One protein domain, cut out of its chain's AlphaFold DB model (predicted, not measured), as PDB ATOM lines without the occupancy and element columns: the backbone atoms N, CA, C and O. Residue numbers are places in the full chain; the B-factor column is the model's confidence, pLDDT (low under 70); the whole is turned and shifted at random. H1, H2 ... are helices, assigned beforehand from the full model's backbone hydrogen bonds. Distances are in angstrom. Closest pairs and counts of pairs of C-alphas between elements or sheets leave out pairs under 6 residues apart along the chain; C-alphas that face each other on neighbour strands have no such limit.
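AT A GLANCE: This is residues 148 to 280 of the 392 residues of the protein "Eukaryotic translation initiation factor 3 subunit L" of Trichinella pseudospiralis (UniProt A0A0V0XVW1). The long helix H6 is the core of a loose group of helices, with H1, H3 and H7 packed lengthwise round it and the short H4 and H5 near its beginning. At the other end of the long axis, a thin arm with H2, residues 183 to 192 and 194 to 202, sticks out. The printed part has 133 residues with seven named helices, H1 to H7, and no named strand: all helix. It is loose, with a radius of gyration of the C-alphas of 17.6 A, and elongated, spanning 58 by 35 by 25 A.

IN THESE COORDINATES: Residues 148 to 160 hold no named element. H1, residues 161 to 183, begins at C-alpha 161 (-11.807, -41.641, -52.136) and is 33.2 A long. H2 is residues 190 to 198; H3, residues 206 to 218, is 18.0 A long. H4 is residues 222 to 230 and H5 residues 240 to 243. H6, residues 246 to 266, is 30.4 A long. H7, residues 269 to 276, ends at C-alpha 276 (-25.294, -33.794, -40.831).

HOW THE PARTS SIT: H6 is the hub, touching four helices. H3 touches it, C-alphas of Ala 217 and Gly 252 closest at 4.0 A, opposite ways at a steep tilt of 36 degrees, only just past shallow. H1 touches it, Trp 165 to Phe 254 closest at 6.1 A between C-alphas, the same way at a shallow tilt of 27 degrees. H6, with residues 256 to 264 alone, touches H7 in a helical hairpin, C-alphas of Leu 260 and Ala 272 closest at 4.7 A. H4 only just touches H6, with 3 pairs of C-alphas within 8 A, Val 222 and Gly 252 closest at 6.0 A, about perpendicular at 80 degrees. H5 is close to H6 but not clearly touching, C-alphas of Ile 242 and Tyr 248 closest at 6.7 A. H2 is apart from H1, H3 and H6. Every O i to N i+4 pair is within hydrogen-bond range in H1, H2, H3, H4, H6 and H7; H5 is too short for one.

THE WHOLE: The C-alphas of Ala 190 and Glu 234, the two farthest apart, are 58.7 A apart. The printed part has no cut and no long link. Mean pLDDT of the printed part is 77.7; 32 residues are under 70, among them 185 to 202 and 236 to 243.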
ATOM      1  N   LEU A 148      -6.635 -25.815 -53.383       81.62
ATOM      2  CA  LEU A 148      -7.998 -26.252 -53.713       81.62
ATOM      3  C   LEU A 148      -9.005 -25.088 -53.651       81.62
ATOM      4  O   LEU A 148      -9.886 -24.969 -54.504       81.62
ATOM      5  N   LEU A 149      -8.902 -24.197 -52.666       80.75
ATOM      6  CA  LEU A 149      -9.870 -23.121 -52.441       80.75
ATOM      7  C   LEU A 149      -9.673 -21.918 -53.373       80.75
ATOM      8  O   LEU A 149     -10.676 -21.378 -53.850       80.75
ATOM      9  N   LYS A 150      -8.435 -21.534 -53.700       80.69
ATOM     10  CA  LYS A 150      -8.116 -20.371 -54.552       80.69
ATOM     11  C   LYS A 150      -8.216 -20.637 -56.049       80.69
ATOM     12  O   LYS A 150      -8.376 -19.693 -56.818       80.69
ATOM     13  N   SER A 151      -8.132 -21.894 -56.477       72.94
ATOM     14  CA  SER A 151      -8.232 -22.232 -57.897       72.94
ATOM     15  C   SER A 151      -9.585 -21.797 -58.486       72.94
ATOM     16  O   SER A 151     -10.657 -22.125 -57.964       72.94
ATOM     17  N   VAL A 152      -9.518 -20.996 -59.556       60.78
ATOM     18  CA  VAL A 152     -10.686 -20.487 -60.300       60.78
ATOM     19  C   VAL A 152     -11.252 -21.568 -61.222       60.78
ATOM     20  O   VAL A 152     -12.461 -21.644 -61.413       60.78
ATOM     21  N   GLU A 153     -10.384 -22.435 -61.736       65.56
ATOM     22  CA  GLU A 153     -10.736 -23.626 -62.507       65.56
ATOM     23  C   GLU A 153     -10.532 -24.889 -61.659       65.56
ATOM     24  O   GLU A 153      -9.688 -24.891 -60.754       65.56
ATOM     25  N   PRO A 154     -11.283 -25.974 -61.918       68.25
ATOM     26  CA  PRO A 154     -11.071 -27.223 -61.212       68.25
ATOM     27  C   PRO A 154      -9.641 -27.722 -61.433       68.25
ATOM     28  O   PRO A 154      -9.163 -27.833 -62.563       68.25
ATOM     29  N   LEU A 155      -8.955 -28.025 -60.332       74.38
ATOM     30  CA  LEU A 155      -7.607 -28.569 -60.389       74.38
ATOM     31  C   LEU A 155      -7.633 -29.893 -61.137       74.38
ATOM     32  O   LEU A 155      -8.507 -30.732 -60.913       74.38
ATOM     33  N   ARG A 156      -6.634 -30.092 -61.995       72.31
ATOM     34  CA  ARG A 156      -6.414 -31.339 -62.727       72.31
ATOM     35  C   ARG A 156      -5.878 -32.432 -61.800       72.31
ATOM     36  O   ARG A 156      -4.794 -32.958 -62.022       72.31
ATOM     37  N   LEU A 157      -6.657 -32.786 -60.790       78.56
ATOM     38  CA  LEU A 157      -6.323 -33.775 -59.785       78.56
ATOM     39  C   LEU A 157      -7.532 -34.685 -59.568       78.56
ATOM     40  O   LEU A 157      -8.639 -34.210 -59.334       78.56
ATOM     41  N   ASN A 158      -7.305 -35.993 -59.625       80.19
ATOM     42  CA  ASN A 158      -8.278 -36.999 -59.222       80.19
ATOM     43  C   ASN A 158      -7.569 -37.972 -58.285       80.19
ATOM     44  O   ASN A 158      -6.632 -38.657 -58.688       80.19
ATOM     45  N   LEU A 159      -8.007 -37.995 -57.028       84.06
ATOM     46  CA  LEU A 159      -7.457 -38.857 -55.990       84.06
ATOM     47  C   LEU A 159      -8.461 -39.953 -55.611       84.06
ATOM     48  O   LEU A 159      -9.671 -39.741 -55.752       84.06
ATOM     49  N   PRO A 160      -7.984 -41.104 -55.110       85.94
ATOM     50  CA  PRO A 160      -8.842 -42.133 -54.538       85.94
ATOM     51  C   PRO A 160      -9.634 -41.618 -53.332       85.94
ATOM     52  O   PRO A 160      -9.105 -40.889 -52.494       85.94
ATOM     53  N   ASP A 161     -10.881 -42.072 -53.197       84.50
ATOM     54  CA  ASP A 161     -11.807 -41.641 -52.136       84.50
ATOM     55  C   ASP A 161     -11.254 -41.889 -50.730       84.50
ATOM     56  O   ASP A 161     -11.481 -41.093 -49.822       84.50
ATOM     57  N   ILE A 162     -10.495 -42.974 -50.565       84.25
ATOM     58  CA  ILE A 162      -9.864 -43.348 -49.296       84.25
ATOM     59  C   ILE A 162      -8.818 -42.309 -48.885       84.25
ATOM     60  O   ILE A 162      -8.840 -41.862 -47.745       84.25
ATOM     61  N   TRP A 163      -7.957 -41.877 -49.811       87.19
ATOM     62  CA  TRP A 163      -6.927 -40.879 -49.511       87.19
ATOM     63  C   TRP A 163      -7.561 -39.512 -49.217       87.19
ATOM     64  O   TRP A 163      -7.176 -38.839 -48.268       87.19
ATOM     65  N   LEU A 164      -8.609 -39.133 -49.957       87.56
ATOM     66  CA  LEU A 164      -9.374 -37.912 -49.677       87.56
ATOM     67  C   LEU A 164      -9.975 -37.907 -48.263       87.56
ATOM     68  O   LEU A 164      -9.918 -36.892 -47.569       87.56
ATOM     69  N   TRP A 165     -10.559 -39.032 -47.843       87.75
ATOM     70  CA  TRP A 165     -11.096 -39.190 -46.495       87.75
ATOM     71  C   TRP A 165      -9.991 -39.123 -45.436       87.75
ATOM     72  O   TRP A 165     -10.114 -38.357 -44.484       87.75
ATOM     73  N   GLU A 166      -8.916 -39.893 -45.613       86.81
ATOM     74  CA  GLU A 166      -7.812 -39.963 -44.650       86.81
ATOM     75  C   GLU A 166      -7.103 -38.618 -44.494       86.81
ATOM     76  O   GLU A 166      -6.780 -38.253 -43.375       86.81
ATOM     77  N   MET A 167      -6.978 -37.815 -45.553       89.38
ATOM     78  CA  MET A 167      -6.423 -36.459 -45.467       89.38
ATOM     79  C   MET A 167      -7.247 -35.541 -44.547       89.38
ATOM     80  O   MET A 167      -6.693 -34.795 -43.738       89.38
ATOM     81  N   ILE A 168      -8.582 -35.597 -44.636       89.62
ATOM     82  CA  ILE A 168      -9.471 -34.815 -43.760       89.62
ATOM     83  C   ILE A 168      -9.468 -35.374 -42.331       89.62
ATOM     84  O   ILE A 168      -9.450 -34.605 -41.366       89.62
ATOM     85  N   ASP A 169      -9.490 -36.698 -42.185       86.94
ATOM     86  CA  ASP A 169      -9.505 -37.353 -40.878       86.94
ATOM     87  C   ASP A 169      -8.186 -37.140 -40.115       86.94
ATOM     88  O   ASP A 169      -8.213 -36.831 -38.922       86.94
ATOM     89  N   GLU A 170      -7.051 -37.202 -40.820       87.12
ATOM     90  CA  GLU A 170      -5.707 -36.902 -40.323       87.12
ATOM     91  C   GLU A 170      -5.598 -35.432 -39.910       87.12
ATOM     92  O   GLU A 170      -5.174 -35.143 -38.796       87.12
ATOM     93  N   PHE A 171      -6.067 -34.489 -40.735       89.31
ATOM     94  CA  PHE A 171      -6.072 -33.066 -40.377       89.31
ATOM     95  C   PHE A 171      -6.786 -32.807 -39.037       89.31
ATOM     96  O   PHE A 171      -6.290 -32.079 -38.172       89.31
ATOM     97  N   ILE A 172      -7.934 -33.456 -38.819       89.06
ATOM     98  CA  ILE A 172      -8.693 -33.350 -37.567       89.06
ATOM     99  C   ILE A 172      -7.993 -34.093 -36.420       89.06
ATOM    100  O   ILE A 172      -7.994 -33.615 -35.280       89.06
ATOM    101  N   TYR A 173      -7.394 -35.249 -36.697       87.94
ATOM    102  CA  TYR A 173      -6.628 -36.014 -35.718       87.94
ATOM    103  C   TYR A 173      -5.403 -35.238 -35.219       87.94
ATOM    104  O   TYR A 173      -5.197 -35.146 -34.008       87.94
ATOM    105  N   GLN A 174      -4.630 -34.612 -36.105       86.06
ATOM    106  CA  GLN A 174      -3.458 -33.820 -35.729       86.06
ATOM    107  C   GLN A 174      -3.837 -32.598 -34.892       86.06
ATOM    108  O   GLN A 174      -3.168 -32.319 -33.892       86.06
ATOM    109  N   PHE A 175      -4.951 -31.933 -35.225       87.31
ATOM    110  CA  PHE A 175      -5.531 -30.887 -34.382       87.31
ATOM    111  C   PHE A 175      -5.844 -31.413 -32.971       87.31
ATOM    112  O   PHE A 175      -5.416 -30.823 -31.979       87.31
ATOM    113  N   GLN A 176      -6.525 -32.559 -32.860       86.25
ATOM    114  CA  GLN A 176      -6.845 -33.175 -31.565       86.25
ATOM    115  C   GLN A 176      -5.595 -33.592 -30.784       86.25
ATOM    116  O   GLN A 176      -5.509 -33.333 -29.583       86.25
ATOM    117  N   SER A 177      -4.615 -34.202 -31.455       83.94
ATOM    118  CA  SER A 177      -3.324 -34.584 -30.875       83.94
ATOM    119  C   SER A 177      -2.605 -33.358 -30.313       83.94
ATOM    120  O   SER A 177      -2.087 -33.396 -29.197       83.94
ATOM    121  N   PHE A 178      -2.641 -32.232 -31.029       82.12
ATOM    122  CA  PHE A 178      -2.061 -30.978 -30.563       82.12
ATOM    123  C   PHE A 178      -2.825 -30.363 -29.383       82.12
ATOM    124  O   PHE A 178      -2.202 -29.906 -28.423       82.12
ATOM    125  N   CYS A 179      -4.161 -30.400 -29.388       82.31
ATOM    126  CA  CYS A 179      -4.960 -30.006 -28.226       82.31
ATOM    127  C   CYS A 179      -4.621 -30.864 -26.998       82.31
ATOM    128  O   CYS A 179      -4.425 -30.333 -25.908       82.31
ATOM    129  N   HIS A 180      -4.491 -32.180 -27.172       81.62
ATOM    130  CA  HIS A 180      -4.118 -33.089 -26.091       81.62
ATOM    131  C   HIS A 180      -2.690 -32.836 -25.592       81.62
ATOM    132  O   HIS A 180      -2.458 -32.829 -24.385       81.62
ATOM    133  N   PHE A 181      -1.747 -32.561 -26.498       76.88
ATOM    134  CA  PHE A 181      -0.387 -32.148 -26.151       76.88
ATOM    135  C   PHE A 181      -0.392 -30.879 -25.289       76.88
ATOM    136  O   PHE A 181       0.210 -30.885 -24.221       76.88
ATOM    137  N   LYS A 182      -1.150 -29.844 -25.681       73.31
ATOM    138  CA  LYS A 182      -1.310 -28.603 -24.900       73.31
ATOM    139  C   LYS A 182      -1.923 -28.829 -23.515       73.31
ATOM    140  O   LYS A 182      -1.550 -28.145 -22.566       73.31
ATOM    141  N   CYS A 183      -2.862 -29.765 -23.388       73.50
ATOM    142  CA  CYS A 183      -3.500 -30.083 -22.108       73.50
ATOM    143  C   CYS A 183      -2.613 -30.943 -21.189       73.50
ATOM    144  O   CYS A 183      -2.760 -30.893 -19.967       73.50
ATOM    145  N   ASN A 184      -1.680 -31.718 -21.745       72.00
ATOM    146  CA  ASN A 184      -0.796 -32.602 -20.987       72.00
ATOM    147  C   ASN A 184       0.422 -31.855 -20.422       72.00
ATOM    148  O   ASN A 184       1.535 -31.968 -20.933       72.00
ATOM    149  N   GLN A 185       0.227 -31.169 -19.295       57.75
ATOM    150  CA  GLN A 185       1.268 -30.392 -18.601       57.75
ATOM    151  C   GLN A 185       2.536 -31.196 -18.253       57.75
ATOM    152  O   GLN A 185       3.621 -30.631 -18.195       57.75
ATOM    153  N   ASN A 186       2.432 -32.517 -18.082       57.31
ATOM    154  CA  ASN A 186       3.559 -33.377 -17.693       57.31
ATOM    155  C   ASN A 186       4.549 -33.688 -18.833       57.31
ATOM    156  O   ASN A 186       5.612 -34.243 -18.565       57.31
ATOM    157  N   LYS A 187       4.199 -33.394 -20.093       58.12
ATOM    158  CA  LYS A 187       5.040 -33.670 -21.277       58.12
ATOM    159  C   LYS A 187       5.595 -32.414 -21.943       58.12
ATOM    160  O   LYS A 187       6.370 -32.536 -22.882       58.12
ATOM    161  N   ILE A 188       5.181 -31.234 -21.487       62.53
ATOM    162  CA  ILE A 188       5.606 -29.966 -22.067       62.53
ATOM    163  C   ILE A 188       6.901 -29.541 -21.375       62.53
ATOM    164  O   ILE A 188       6.914 -29.249 -20.178       62.53
ATOM    165  N   THR A 189       7.996 -29.506 -22.124       62.12
ATOM    166  CA  THR A 189       9.274 -28.983 -21.633       62.12
ATOM    167  C   THR A 189       9.222 -27.453 -21.618       62.12
ATOM    168  O   THR A 189       8.536 -26.840 -22.431       62.12
ATOM    169  N   ALA A 190       9.987 -26.791 -20.743       59.03
ATOM    170  CA  ALA A 190      10.101 -25.324 -20.757       59.03
ATOM    171  C   ALA A 190      10.531 -24.770 -22.138       59.03
ATOM    172  O   ALA A 190      10.048 -23.724 -22.555       59.03
ATOM    173  N   LYS A 191      11.350 -25.531 -22.877       61.06
ATOM    174  CA  LYS A 191      11.725 -25.251 -24.272       61.06
ATOM    175  C   LYS A 191      10.543 -25.259 -25.242       61.06
ATOM    176  O   LYS A 191      10.446 -24.385 -26.091       61.06
ATOM    177  N   ASP A 192       9.628 -26.208 -25.077       64.62
ATOM    178  CA  ASP A 192       8.449 -26.351 -25.932       64.62
ATOM    179  C   ASP A 192       7.496 -25.155 -25.760       64.62
ATOM    180  O   ASP A 192       6.855 -24.707 -26.708       64.62
ATOM    181  N   LEU A 193       7.421 -24.599 -24.544       62.28
ATOM    182  CA  LEU A 193       6.658 -23.378 -24.265       62.28
ATOM    183  C   LEU A 193       7.304 -22.134 -24.870       62.28
ATOM    184  O   LEU A 193       6.580 -21.298 -25.405       62.28
ATOM    185  N   GLU A 194       8.631 -22.014 -24.804       63.00
ATOM    186  CA  GLU A 194       9.368 -20.919 -25.444       63.00
ATOM    187  C   GLU A 194       9.215 -20.963 -26.971       63.00
ATOM    188  O   GLU A 194       8.919 -19.940 -27.584       63.00
ATOM    189  N   GLU A 195       9.312 -22.147 -27.584       64.69
ATOM    190  CA  GLU A 195       9.083 -22.337 -29.021       64.69
ATOM    191  C   GLU A 195       7.636 -21.999 -29.414       64.69
ATOM    192  O   GLU A 195       7.418 -21.257 -30.367       64.69
ATOM    193  N   LEU A 196       6.632 -22.447 -28.649       65.06
ATOM    194  CA  LEU A 196       5.224 -22.098 -28.895       65.06
ATOM    195  C   LEU A 196       4.927 -20.601 -28.736       65.06
ATOM    196  O   LEU A 196       4.033 -20.093 -29.410       65.06
ATOM    197  N   GLN A 197       5.638 -19.908 -27.844       62.97
ATOM    198  CA  GLN A 197       5.529 -18.458 -27.662       62.97
ATOM    199  C   GLN A 197       6.277 -17.674 -28.746       62.97
ATOM    200  O   GLN A 197       5.888 -16.548 -29.047       62.97
ATOM    201  N   ALA A 198       7.325 -18.259 -29.334       62.16
ATOM    202  CA  ALA A 198       8.089 -17.656 -30.422       62.16
ATOM    203  C   ALA A 198       7.306 -17.609 -31.746       62.16
ATOM    204  O   ALA A 198       7.550 -16.729 -32.572       62.16
ATOM    205  N   TYR A 199       6.345 -18.515 -31.954       62.12
ATOM    206  CA  TYR A 199       5.456 -18.447 -33.113       62.12
ATOM    207  C   TYR A 199       4.414 -17.328 -32.942       62.12
ATOM    208  O   TYR A 199       3.471 -17.441 -32.161       62.12
ATOM    209  N   GLU A 200       4.548 -16.249 -33.723       53.06
ATOM    210  CA  GLU A 200       3.616 -15.108 -33.705       53.06
ATOM    211  C   GLU A 200       2.188 -15.472 -34.158       53.06
ATOM    212  O   GLU A 200       1.221 -14.796 -33.798       53.06
ATOM    213  N   THR A 201       2.032 -16.536 -34.955       59.66
ATOM    214  CA  THR A 201       0.727 -17.039 -35.401       59.66
ATOM    215  C   THR A 201       0.300 -18.264 -34.591       59.66
ATOM    216  O   THR A 201       1.079 -19.207 -34.437       59.66
ATOM    217  N   PRO A 202      -0.950 -18.305 -34.089       64.12
ATOM    218  CA  PRO A 202      -1.441 -19.457 -33.349       64.12
ATOM    219  C   PRO A 202      -1.586 -20.655 -34.294       64.12
ATOM    220  O   PRO A 202      -2.541 -20.750 -35.061       64.12
ATOM    221  N   ILE A 203      -0.631 -21.581 -34.232       70.94
ATOM    222  CA  ILE A 203      -0.684 -22.844 -34.976       70.94
ATOM    223  C   ILE A 203      -1.831 -23.705 -34.432       70.94
ATOM    224  O   ILE A 203      -2.083 -23.712 -33.217       70.94
ATOM    225  N   TRP A 204      -2.518 -24.432 -35.324       77.56
ATOM    226  CA  TRP A 204      -3.672 -25.277 -34.989       77.56
ATOM    227  C   TRP A 204      -4.749 -24.507 -34.214       77.56
ATOM    228  O   TRP A 204      -5.273 -24.960 -33.196       77.56
ATOM    229  N   ASN A 205      -5.063 -23.299 -34.671       82.56
ATOM    230  CA  ASN A 205      -6.179 -22.542 -34.137       82.56
ATOM    231  C   ASN A 205      -7.504 -23.170 -34.586       82.56
ATOM    232  O   ASN A 205      -7.717 -23.437 -35.769       82.56
ATOM    233  N   PHE A 206      -8.421 -23.350 -33.638       82.38
ATOM    234  CA  PHE A 206      -9.745 -23.911 -33.889       82.38
ATOM    235  C   PHE A 206     -10.500 -23.168 -35.003       82.38
ATOM    236  O   PHE A 206     -11.089 -23.799 -35.878       82.38
ATOM    237  N   TYR A 207     -10.444 -21.830 -35.005       84.88
ATOM    238  CA  TYR A 207     -11.138 -21.017 -36.008       84.88
ATOM    239  C   TYR A 207     -10.597 -21.233 -37.422       84.88
ATOM    240  O   TYR A 207     -11.376 -21.208 -38.372       84.88
ATOM    241  N   ASP A 208      -9.295 -21.483 -37.562       84.50
ATOM    242  CA  ASP A 208      -8.671 -21.711 -38.866       84.50
ATOM    243  C   ASP A 208      -9.048 -23.104 -39.387       84.50
ATOM    244  O   ASP A 208      -9.493 -23.238 -40.524       84.50
ATOM    245  N   VAL A 209      -8.995 -24.124 -38.520       86.19
ATOM    246  CA  VAL A 209      -9.401 -25.506 -38.840       86.19
ATOM    247  C   VAL A 209     -10.868 -25.568 -39.274       86.19
ATOM    248  O   VAL A 209     -11.195 -26.112 -40.330       86.19
ATOM    249  N   VAL A 210     -11.766 -24.970 -38.488       87.06
ATOM    250  CA  VAL A 210     -13.200 -24.944 -38.798       87.06
ATOM    251  C   VAL A 210     -13.498 -24.066 -40.012       87.06
ATOM    252  O   VAL A 210     -14.300 -24.452 -40.862       87.06
ATOM    253  N   GLY A 211     -12.833 -22.915 -40.134       87.06
ATOM    254  CA  GLY A 211     -12.987 -22.006 -41.269       87.06
ATOM    255  C   GLY A 211     -12.614 -22.658 -42.598       87.06
ATOM    256  O   GLY A 211     -13.341 -22.503 -43.583       87.06
ATOM    257  N   VAL A 212     -11.537 -23.445 -42.622       87.50
ATOM    258  CA  VAL A 212     -11.110 -24.197 -43.808       87.50
ATOM    259  C   VAL A 212     -12.119 -25.285 -44.167       87.50
ATOM    260  O   VAL A 212     -12.560 -25.339 -45.316       87.50
ATOM    261  N   LEU A 213     -12.574 -26.088 -43.200       86.38
ATOM    262  CA  LEU A 213     -13.573 -27.136 -43.454       86.38
ATOM    263  C   LEU A 213     -14.911 -26.566 -43.954       86.38
ATOM    264  O   LEU A 213     -15.483 -27.082 -44.917       86.38
ATOM    265  N   TYR A 214     -15.392 -25.462 -43.372       86.81
ATOM    266  CA  TYR A 214     -16.585 -24.773 -43.876       86.81
ATOM    267  C   TYR A 214     -16.373 -24.204 -45.276       86.81
ATOM    268  O   TYR A 214     -17.267 -24.302 -46.117       86.81
ATOM    269  N   SER A 215     -15.205 -23.625 -45.555       86.19
ATOM    270  CA  SER A 215     -14.886 -23.091 -46.883       86.19
ATOM    271  C   SER A 215     -14.869 -24.200 -47.938       86.19
ATOM    272  O   SER A 215     -15.433 -24.025 -49.022       86.19
ATOM    273  N   MET A 216     -14.328 -25.373 -47.595       83.44
ATOM    274  CA  MET A 216     -14.327 -26.558 -48.457       83.44
ATOM    275  C   MET A 216     -15.726 -27.139 -48.679       83.44
ATOM    276  O   MET A 216     -16.029 -27.562 -49.789       83.44
ATOM    277  N   ALA A 217     -16.614 -27.110 -47.684       83.00
ATOM    278  CA  ALA A 217     -18.010 -27.523 -47.862       83.00
ATOM    279  C   ALA A 217     -18.841 -26.495 -48.662       83.00
ATOM    280  O   ALA A 217     -19.752 -26.855 -49.420       83.00
ATOM    281  N   LYS A 218     -18.517 -25.203 -48.523       82.75
ATOM    282  CA  LYS A 218     -19.247 -24.087 -49.139       82.75
ATOM    283  C   LYS A 218     -18.881 -23.860 -50.603       82.75
ATOM    284  O   LYS A 218     -19.776 -23.499 -51.365       82.75
ATOM    285  N   LYS A 219     -17.625 -24.080 -51.014       76.81
ATOM    286  CA  LYS A 219     -17.178 -23.888 -52.411       76.81
ATOM    287  C   LYS A 219     -17.979 -24.740 -53.418       76.81
ATOM    288  O   LYS A 219     -18.514 -24.153 -54.354       76.81
ATOM    289  N   PRO A 220     -18.186 -26.055 -53.207       72.81
ATOM    290  CA  PRO A 220     -19.061 -26.873 -54.047       72.81
ATOM    291  C   PRO A 220     -20.543 -26.756 -53.650       72.81
ATOM    292  O   PRO A 220     -21.406 -27.314 -54.319       72.81
ATOM    293  N   ARG A 221     -20.865 -26.059 -52.547       76.00
ATOM    294  CA  ARG A 221     -22.223 -25.953 -51.974       76.00
ATOM    295  C   ARG A 221     -22.880 -27.314 -51.773       76.00
ATOM    296  O   ARG A 221     -24.055 -27.508 -52.104       76.00
ATOM    297  N   VAL A 222     -22.112 -28.236 -51.201       75.75
ATOM    298  CA  VAL A 222     -22.501 -29.642 -51.041       75.75
ATOM    299  C   VAL A 222     -23.821 -29.771 -50.288       75.75
ATOM    300  O   VAL A 222     -24.672 -30.550 -50.691       75.75
ATOM    301  N   GLU A 223     -24.071 -28.934 -49.279       73.44
ATOM    302  CA  GLU A 223     -25.335 -28.943 -48.528       73.44
ATOM    303  C   GLU A 223     -26.575 -28.764 -49.416       73.44
ATOM    304  O   GLU A 223     -27.580 -29.448 -49.222       73.44
ATOM    305  N   LYS A 224     -26.508 -27.867 -50.408       75.56
ATOM    306  CA  LYS A 224     -27.624 -27.607 -51.329       75.56
ATOM    307  C   LYS A 224     -27.779 -28.728 -52.352       75.56
ATOM    308  O   LYS A 224     -28.906 -29.051 -52.716       75.56
ATOM    309  N   GLN A 225     -26.669 -29.323 -52.789       73.56
ATOM    310  CA  GLN A 225     -26.691 -30.492 -53.668       73.56
ATOM    311  C   GLN A 225     -27.312 -31.700 -52.959       73.56
ATOM    312  O   GLN A 225     -28.222 -32.329 -53.490       73.56
ATOM    313  N   LEU A 226     -26.897 -31.966 -51.719       73.12
ATOM    314  CA  LEU A 226     -27.456 -33.028 -50.883       73.12
ATOM    315  C   LEU A 226     -28.942 -32.797 -50.579       73.12
ATOM    316  O   LEU A 226     -29.738 -33.729 -50.646       73.12
ATOM    317  N   TYR A 227     -29.348 -31.552 -50.310       76.62
ATOM    318  CA  TYR A 227     -30.762 -31.209 -50.136       76.62
ATOM    319  C   TYR A 227     -31.590 -31.459 -51.406       76.62
ATOM    320  O   TYR A 227     -32.713 -31.961 -51.321       76.62
ATOM    321  N   ALA A 228     -31.054 -31.113 -52.578       74.12
ATOM    322  CA  ALA A 228     -31.714 -31.359 -53.855       74.12
ATOM    323  C   ALA A 228     -31.861 -32.865 -54.131       74.12
ATOM    324  O   ALA A 228     -32.950 -33.303 -54.497       74.12
ATOM    325  N   LEU A 229     -30.821 -33.661 -53.847       73.62
ATOM    326  CA  LEU A 229     -30.863 -35.127 -53.938       73.62
ATOM    327  C   LEU A 229     -31.935 -35.720 -53.014       73.62
ATOM    328  O   LEU A 229     -32.790 -36.477 -53.469       73.62
ATOM    329  N   LYS A 230     -31.949 -35.299 -51.746       71.69
ATOM    330  CA  LYS A 230     -32.909 -35.748 -50.727       71.69
ATOM    331  C   LYS A 230     -34.365 -35.475 -51.096       71.69
ATOM    332  O   LYS A 230     -35.242 -36.302 -50.868       71.69
ATOM    333  N   ASN A 231     -34.643 -34.304 -51.664       76.38
ATOM    334  CA  ASN A 231     -36.004 -33.910 -52.032       76.38
ATOM    335  C   ASN A 231     -36.359 -34.228 -53.492       76.38
ATOM    336  O   ASN A 231     -37.424 -33.810 -53.942       76.38
ATOM    337  N   GLN A 232     -35.485 -34.931 -54.225       72.88
ATOM    338  CA  GLN A 232     -35.633 -35.223 -55.659       72.88
ATOM    339  C   GLN A 232     -35.910 -33.961 -56.498       72.88
ATOM    340  O   GLN A 232     -36.698 -33.974 -57.442       72.88
ATOM    341  N   GLN A 233     -35.288 -32.841 -56.125       75.12
ATOM    342  CA  GLN A 233     -35.414 -31.560 -56.817       75.12
ATOM    343  C   GLN A 233     -34.244 -31.349 -57.778       75.12
ATOM    344  O   GLN A 233     -33.121 -31.773 -57.513       75.12
ATOM    345  N   GLU A 234     -34.489 -30.638 -58.880       66.06
ATOM    346  CA  GLU A 234     -33.417 -30.231 -59.788       66.06
ATOM    347  C   GLU A 234     -32.486 -29.224 -59.100       66.06
ATOM    348  O   GLU A 234     -32.890 -28.121 -58.719       66.06
ATOM    349  N   TYR A 235     -31.215 -29.601 -58.962       72.38
ATOM    350  CA  TYR A 235     -30.173 -28.690 -58.512       72.38
ATOM    351  C   TYR A 235     -29.768 -27.764 -59.661       72.38
ATOM    352  O   TYR A 235     -29.307 -28.230 -60.700       72.38
ATOM    353  N   LYS A 236     -29.919 -26.450 -59.466       68.94
ATOM    354  CA  LYS A 236     -29.434 -25.435 -60.409       68.94
ATOM    355  C   LYS A 236     -28.065 -24.930 -59.952       68.94
ATOM    356  O   LYS A 236     -28.023 -24.151 -58.992       68.94
ATOM    357  N   PRO A 237     -26.970 -25.356 -60.601       69.75
ATOM    358  CA  PRO A 237     -25.635 -24.926 -60.228       69.75
ATOM    359  C   PRO A 237     -25.403 -23.462 -60.611       69.75
ATOM    360  O   PRO A 237     -25.962 -22.975 -61.596       69.75
ATOM    361  N   ILE A 238     -24.563 -22.759 -59.849       66.31
ATOM    362  CA  ILE A 238     -24.108 -21.405 -60.227       66.31
ATOM    363  C   ILE A 238     -22.774 -21.473 -60.975       66.31
ATOM    364  O   ILE A 238     -22.570 -20.705 -61.911       66.31
ATOM    365  N   CYS A 239     -21.896 -22.406 -60.600       63.97
ATOM    366  CA  CYS A 239     -20.653 -22.691 -61.314       63.97
ATOM    367  C   CYS A 239     -20.555 -24.201 -61.590       63.97
ATOM    368  O   CYS A 239     -20.100 -24.945 -60.716       63.97
ATOM    369  N   PRO A 240     -21.009 -24.682 -62.763       67.19
ATOM    370  CA  PRO A 240     -21.090 -26.115 -63.043       67.19
ATOM    371  C   PRO A 240     -19.717 -26.802 -63.015       67.19
ATOM    372  O   PRO A 240     -19.627 -27.934 -62.545       67.19
ATOM    373  N   ASP A 241     -18.652 -26.109 -63.423       68.88
ATOM    374  CA  ASP A 241     -17.307 -26.687 -63.551       68.88
ATOM    375  C   ASP A 241     -16.665 -27.056 -62.204       68.88
ATOM    376  O   ASP A 241     -15.849 -27.970 -62.145       68.88
ATOM    377  N   ILE A 242     -17.045 -26.383 -61.111       68.56
ATOM    378  CA  ILE A 242     -16.561 -26.681 -59.750       68.56
ATOM    379  C   ILE A 242     -17.600 -27.492 -58.975       68.56
ATOM    380  O   ILE A 242     -17.246 -28.433 -58.266       68.56
ATOM    381  N   GLU A 243     -18.885 -27.141 -59.094       69.00
ATOM    382  CA  GLU A 243     -19.954 -27.763 -58.308       69.00
ATOM    383  C   GLU A 243     -20.207 -29.221 -58.727       69.00
ATOM    384  O   GLU A 243     -20.456 -30.049 -57.853       69.00
ATOM    385  N   TYR A 244     -20.075 -29.570 -60.014       72.62
ATOM    386  CA  TYR A 244     -20.178 -30.965 -60.469       72.62
ATOM    387  C   TYR A 244     -18.858 -31.732 -60.440       72.62
ATOM    388  O   TYR A 244     -18.852 -32.940 -60.689       72.62
ATOM    389  N   HIS A 245     -17.737 -31.070 -60.151       79.50
ATOM    390  CA  HIS A 245     -16.448 -31.743 -60.173       79.50
ATOM    391  C   HIS A 245     -16.372 -32.787 -59.042       79.50
ATOM    392  O   HIS A 245     -16.459 -32.416 -57.863       79.50
ATOM    393  N   PRO A 246     -16.148 -34.081 -59.352       78.94
ATOM    394  CA  PRO A 246     -16.220 -35.155 -58.363       78.94
ATOM    395  C   PRO A 246     -15.286 -34.954 -57.167       78.94
ATOM    396  O   PRO A 246     -15.685 -35.217 -56.036       78.94
ATOM    397  N   LEU A 247     -14.070 -34.444 -57.395       82.81
ATOM    398  CA  LEU A 247     -13.111 -34.172 -56.320       82.81
ATOM    399  C   LEU A 247     -13.637 -33.129 -55.321       82.81
ATOM    400  O   LEU A 247     -13.585 -33.365 -54.118       82.81
ATOM    401  N   TYR A 248     -14.182 -32.005 -55.797       81.38
ATOM    402  CA  TYR A 248     -14.681 -30.935 -54.927       81.38
ATOM    403  C   TYR A 248     -15.926 -31.370 -54.165       81.38
ATOM    404  O   TYR A 248     -16.049 -31.094 -52.972       81.38
ATOM    405  N   PHE A 249     -16.819 -32.104 -54.831       82.94
ATOM    406  CA  PHE A 249     -17.985 -32.681 -54.180       82.94
ATOM    407  C   PHE A 249     -17.587 -33.652 -53.059       82.94
ATOM    408  O   PHE A 249     -18.077 -33.524 -51.939       82.94
ATOM    409  N   LYS A 250     -16.649 -34.573 -53.327       84.75
ATOM    410  CA  LYS A 250     -16.154 -35.542 -52.335       84.75
ATOM    411  C   LYS A 250     -15.421 -34.863 -51.177       84.75
ATOM    412  O   LYS A 250     -15.730 -35.157 -50.027       84.75
ATOM    413  N   PHE A 251     -14.531 -33.907 -51.450       84.81
ATOM    414  CA  PHE A 251     -13.861 -33.133 -50.398       84.81
ATOM    415  C   PHE A 251     -14.854 -32.373 -49.522       84.81
ATOM    416  O   PHE A 251     -14.750 -32.417 -48.297       84.81
ATOM    417  N   GLY A 252     -15.839 -31.701 -50.123       84.69
ATOM    418  CA  GLY A 252     -16.867 -30.998 -49.364       84.69
ATOM    419  C   GLY A 252     -17.737 -31.956 -48.546       84.69
ATOM    420  O   GLY A 252     -18.038 -31.665 -47.392       84.69
ATOM    421  N   TYR A 253     -18.073 -33.130 -49.088       85.00
ATOM    422  CA  TYR A 253     -18.811 -34.175 -48.374       85.00
ATOM    423  C   TYR A 253     -18.034 -34.703 -47.158       85.00
ATOM    424  O   TYR A 253     -18.569 -34.724 -46.050       85.00
ATOM    425  N   PHE A 254     -16.758 -35.060 -47.324       87.31
ATOM    426  CA  PHE A 254     -15.911 -35.500 -46.212       87.31
ATOM    427  C   PHE A 254     -15.666 -34.379 -45.194       87.31
ATOM    428  O   PHE A 254     -15.672 -34.635 -43.991       87.31
ATOM    429  N   SER A 255     -15.566 -33.125 -45.646       87.88
ATOM    430  CA  SER A 255     -15.450 -31.958 -44.763       87.88
ATOM    431  C   SER A 255     -16.688 -31.762 -43.884       87.88
ATOM    432  O   SER A 255     -16.539 -31.409 -42.718       87.88
ATOM    433  N   LEU A 256     -17.902 -32.036 -44.381       87.56
ATOM    434  CA  LEU A 256     -19.126 -31.994 -43.562       87.56
ATOM    435  C   LEU A 256     -19.092 -33.028 -42.428       87.56
ATOM    436  O   LEU A 256     -19.487 -32.730 -41.301       87.56
ATOM    437  N   ILE A 257     -18.580 -34.228 -42.701       87.31
ATOM    438  CA  ILE A 257     -18.418 -35.282 -41.689       87.31
ATOM    439  C   ILE A 257     -17.308 -34.902 -40.696       87.31
ATOM    440  O   ILE A 257     -17.448 -35.105 -39.490       87.31
ATOM    441  N   GLY A 258     -16.236 -34.274 -41.178       87.81
ATOM    442  CA  GLY A 258     -15.200 -33.693 -40.330       87.81
ATOM    443  C   GLY A 258     -15.729 -32.595 -39.397       87.81
ATOM    444  O   GLY A 258     -15.431 -32.587 -38.202       87.81
ATOM    445  N   LEU A 259     -16.588 -31.708 -39.910       89.31
ATOM    446  CA  LEU A 259     -17.279 -30.687 -39.118       89.31
ATOM    447  C   LEU A 259     -18.203 -31.314 -38.073       89.31
ATOM    448  O   LEU A 259     -18.189 -30.881 -36.923       89.31
ATOM    449  N   LEU A 260     -18.959 -32.358 -38.434       89.69
ATOM    450  CA  LEU A 260     -19.776 -33.123 -37.487       89.69
ATOM    451  C   LEU A 260     -18.919 -33.634 -36.315       89.69
ATOM    452  O   LEU A 260     -19.285 -33.435 -35.154       89.69
ATOM    453  N   ARG A 261     -17.760 -34.244 -36.605       90.00
ATOM    454  CA  ARG A 261     -16.805 -34.722 -35.590       90.00
ATOM    455  C   ARG A 261     -16.326 -33.587 -34.683       90.00
ATOM    456  O   ARG A 261     -16.375 -33.731 -33.462       90.00
ATOM    457  N   LEU A 262     -15.904 -32.455 -35.250       89.62
ATOM    458  CA  LEU A 262     -15.426 -31.305 -34.475       89.62
ATOM    459  C   LEU A 262     -16.510 -30.718 -33.564       89.62
ATOM    460  O   LEU A 262     -16.266 -30.539 -32.374       89.62
ATOM    461  N   HIS A 263     -17.718 -30.482 -34.078       88.38
ATOM    462  CA  HIS A 263     -18.832 -29.958 -33.276       88.38
ATOM    463  C   HIS A 263     -19.259 -30.909 -32.160       88.38
ATOM    464  O   HIS A 263     -19.600 -30.471 -31.061       88.38
ATOM    465  N   THR A 264     -19.176 -32.219 -32.409       89.81
ATOM    466  CA  THR A 264     -19.438 -33.234 -31.382       89.81
ATOM    467  C   THR A 264     -18.437 -33.135 -30.232       89.81
ATOM    468  O   THR A 264     -18.829 -33.240 -29.072       89.81
ATOM    469  N   LEU A 265     -17.160 -32.877 -30.528       87.19
ATOM    470  CA  LEU A 265     -16.106 -32.745 -29.515       87.19
ATOM    471  C   LEU A 265     -16.215 -31.461 -28.691       87.19
ATOM    472  O   LEU A 265     -15.831 -31.454 -27.525       87.19
ATOM    473  N   LEU A 266     -16.763 -30.392 -29.270       85.75
ATOM    474  CA  LEU A 266     -17.062 -29.150 -28.547       85.75
ATOM    475  C   LEU A 266     -18.293 -29.270 -27.642       85.75
ATOM    476  O   LEU A 266     -18.503 -28.430 -26.771       85.75
ATOM    477  N   GLY A 267     -19.120 -30.296 -27.856       87.25
ATOM    478  CA  GLY A 267     -20.391 -30.475 -27.161       87.25
ATOM    479  C   GLY A 267     -21.571 -29.735 -27.800       87.25
ATOM    480  O   GLY A 267     -22.661 -29.710 -27.227       87.25
ATOM    481  N   GLU A 268     -21.406 -29.167 -28.999       90.25
ATOM    482  CA  GLU A 268     -22.472 -28.486 -29.744       90.25
ATOM    483  C   GLU A 268     -23.284 -29.477 -30.597       90.25
ATOM    484  O   GLU A 268     -23.338 -29.415 -31.827       90.25
ATOM    485  N   TYR A 269     -23.952 -30.422 -29.931       88.75
ATOM    486  CA  TYR A 269     -24.616 -31.550 -30.598       88.75
ATOM    487  C   TYR A 269     -25.734 -31.137 -31.573       88.75
ATOM    488  O   TYR A 269     -26.001 -31.844 -32.543       88.75
ATOM    489  N   SER A 270     -26.398 -29.999 -31.347       86.00
ATOM    490  CA  SER A 270     -27.463 -29.497 -32.233       86.00
ATOM    491  C   SER A 270     -26.959 -28.935 -33.543       86.00
ATOM    492  O   SER A 270     -27.566 -29.190 -34.588       86.00
ATOM    493  N   GLN A 271     -25.840 -28.225 -33.506       85.12
ATOM    494  CA  GLN A 271     -25.190 -27.750 -34.718       85.12
ATOM    495  C   GLN A 271     -24.622 -28.932 -35.500       85.12
ATOM    496  O   GLN A 271     -24.876 -29.037 -36.699       85.12
ATOM    497  N   ALA A 272     -23.990 -29.884 -34.806       85.75
ATOM    498  CA  ALA A 272     -23.486 -31.122 -35.392       85.75
ATOM    499  C   ALA A 272     -24.574 -31.857 -36.208       85.75
ATOM    500  O   ALA A 272     -24.398 -32.113 -37.401       85.75
ATOM    501  N   LEU A 273     -25.751 -32.110 -35.615       83.50
ATOM    502  CA  LEU A 273     -26.862 -32.760 -36.325       83.50
ATOM    503  C   LEU A 273     -27.449 -31.910 -37.457       83.50
ATOM    504  O   LEU A 273     -27.943 -32.465 -38.435       83.50
ATOM    505  N   THR A 274     -27.408 -30.582 -37.347       84.19
ATOM    506  CA  THR A 274     -27.892 -29.690 -38.412       84.19
ATOM    507  C   THR A 274     -27.002 -29.789 -39.649       84.19
ATOM    508  O   THR A 274     -27.523 -29.931 -40.753       84.19
ATOM    509  N   ILE A 275     -25.680 -29.816 -39.458       81.00
ATOM    510  CA  ILE A 275     -24.682 -30.002 -40.524       81.00
ATOM    511  C   ILE A 275     -24.843 -31.386 -41.172       81.00
ATOM    512  O   ILE A 275     -24.843 -31.514 -42.395       81.00
ATOM    513  N   GLY A 276     -25.070 -32.424 -40.360       73.81
ATOM    514  CA  GLY A 276     -25.294 -33.794 -40.831       73.81
ATOM    515  C   GLY A 276     -26.690 -34.079 -41.406       73.81
ATOM    516  O   GLY A 276     -26.902 -35.140 -41.983       73.81
ATOM    517  N   ARG A 277     -27.662 -33.162 -41.297       73.88
ATOM    518  CA  ARG A 277     -29.087 -33.432 -41.595       73.88
ATOM    519  C   ARG A 277     -29.373 -33.797 -43.055       73.88
ATOM    520  O   ARG A 277     -30.362 -34.482 -43.352       73.88
ATOM    521  N   ASN A 278     -28.557 -33.272 -43.962       66.31
ATOM    522  CA  ASN A 278     -28.708 -33.474 -45.402       66.31
ATOM    523  C   ASN A 278     -27.931 -34.695 -45.903       66.31
ATOM    524  O   ASN A 278     -28.122 -35.092 -47.047       66.31
ATOM    525  N   ILE A 279     -27.098 -35.309 -45.059       71.88
ATOM    526  CA  ILE A 279     -26.411 -36.551 -45.391       71.88
ATOM    527  C   ILE A 279     -27.410 -37.694 -45.200       71.88
ATOM    528  O   ILE A 279     -27.878 -37.954 -44.092       71.88
ATOM    529  N   GLU A 280     -27.795 -38.349 -46.291       60.44
ATOM    530  CA  GLU A 280     -28.676 -39.510 -46.216       60.44
ATOM    531  C   GLU A 280     -27.887 -40.784 -45.934       60.44
ATOM    532  O   GLU A 280     -26.915 -41.089 -46.620       60.44
TER     533      GLU A 280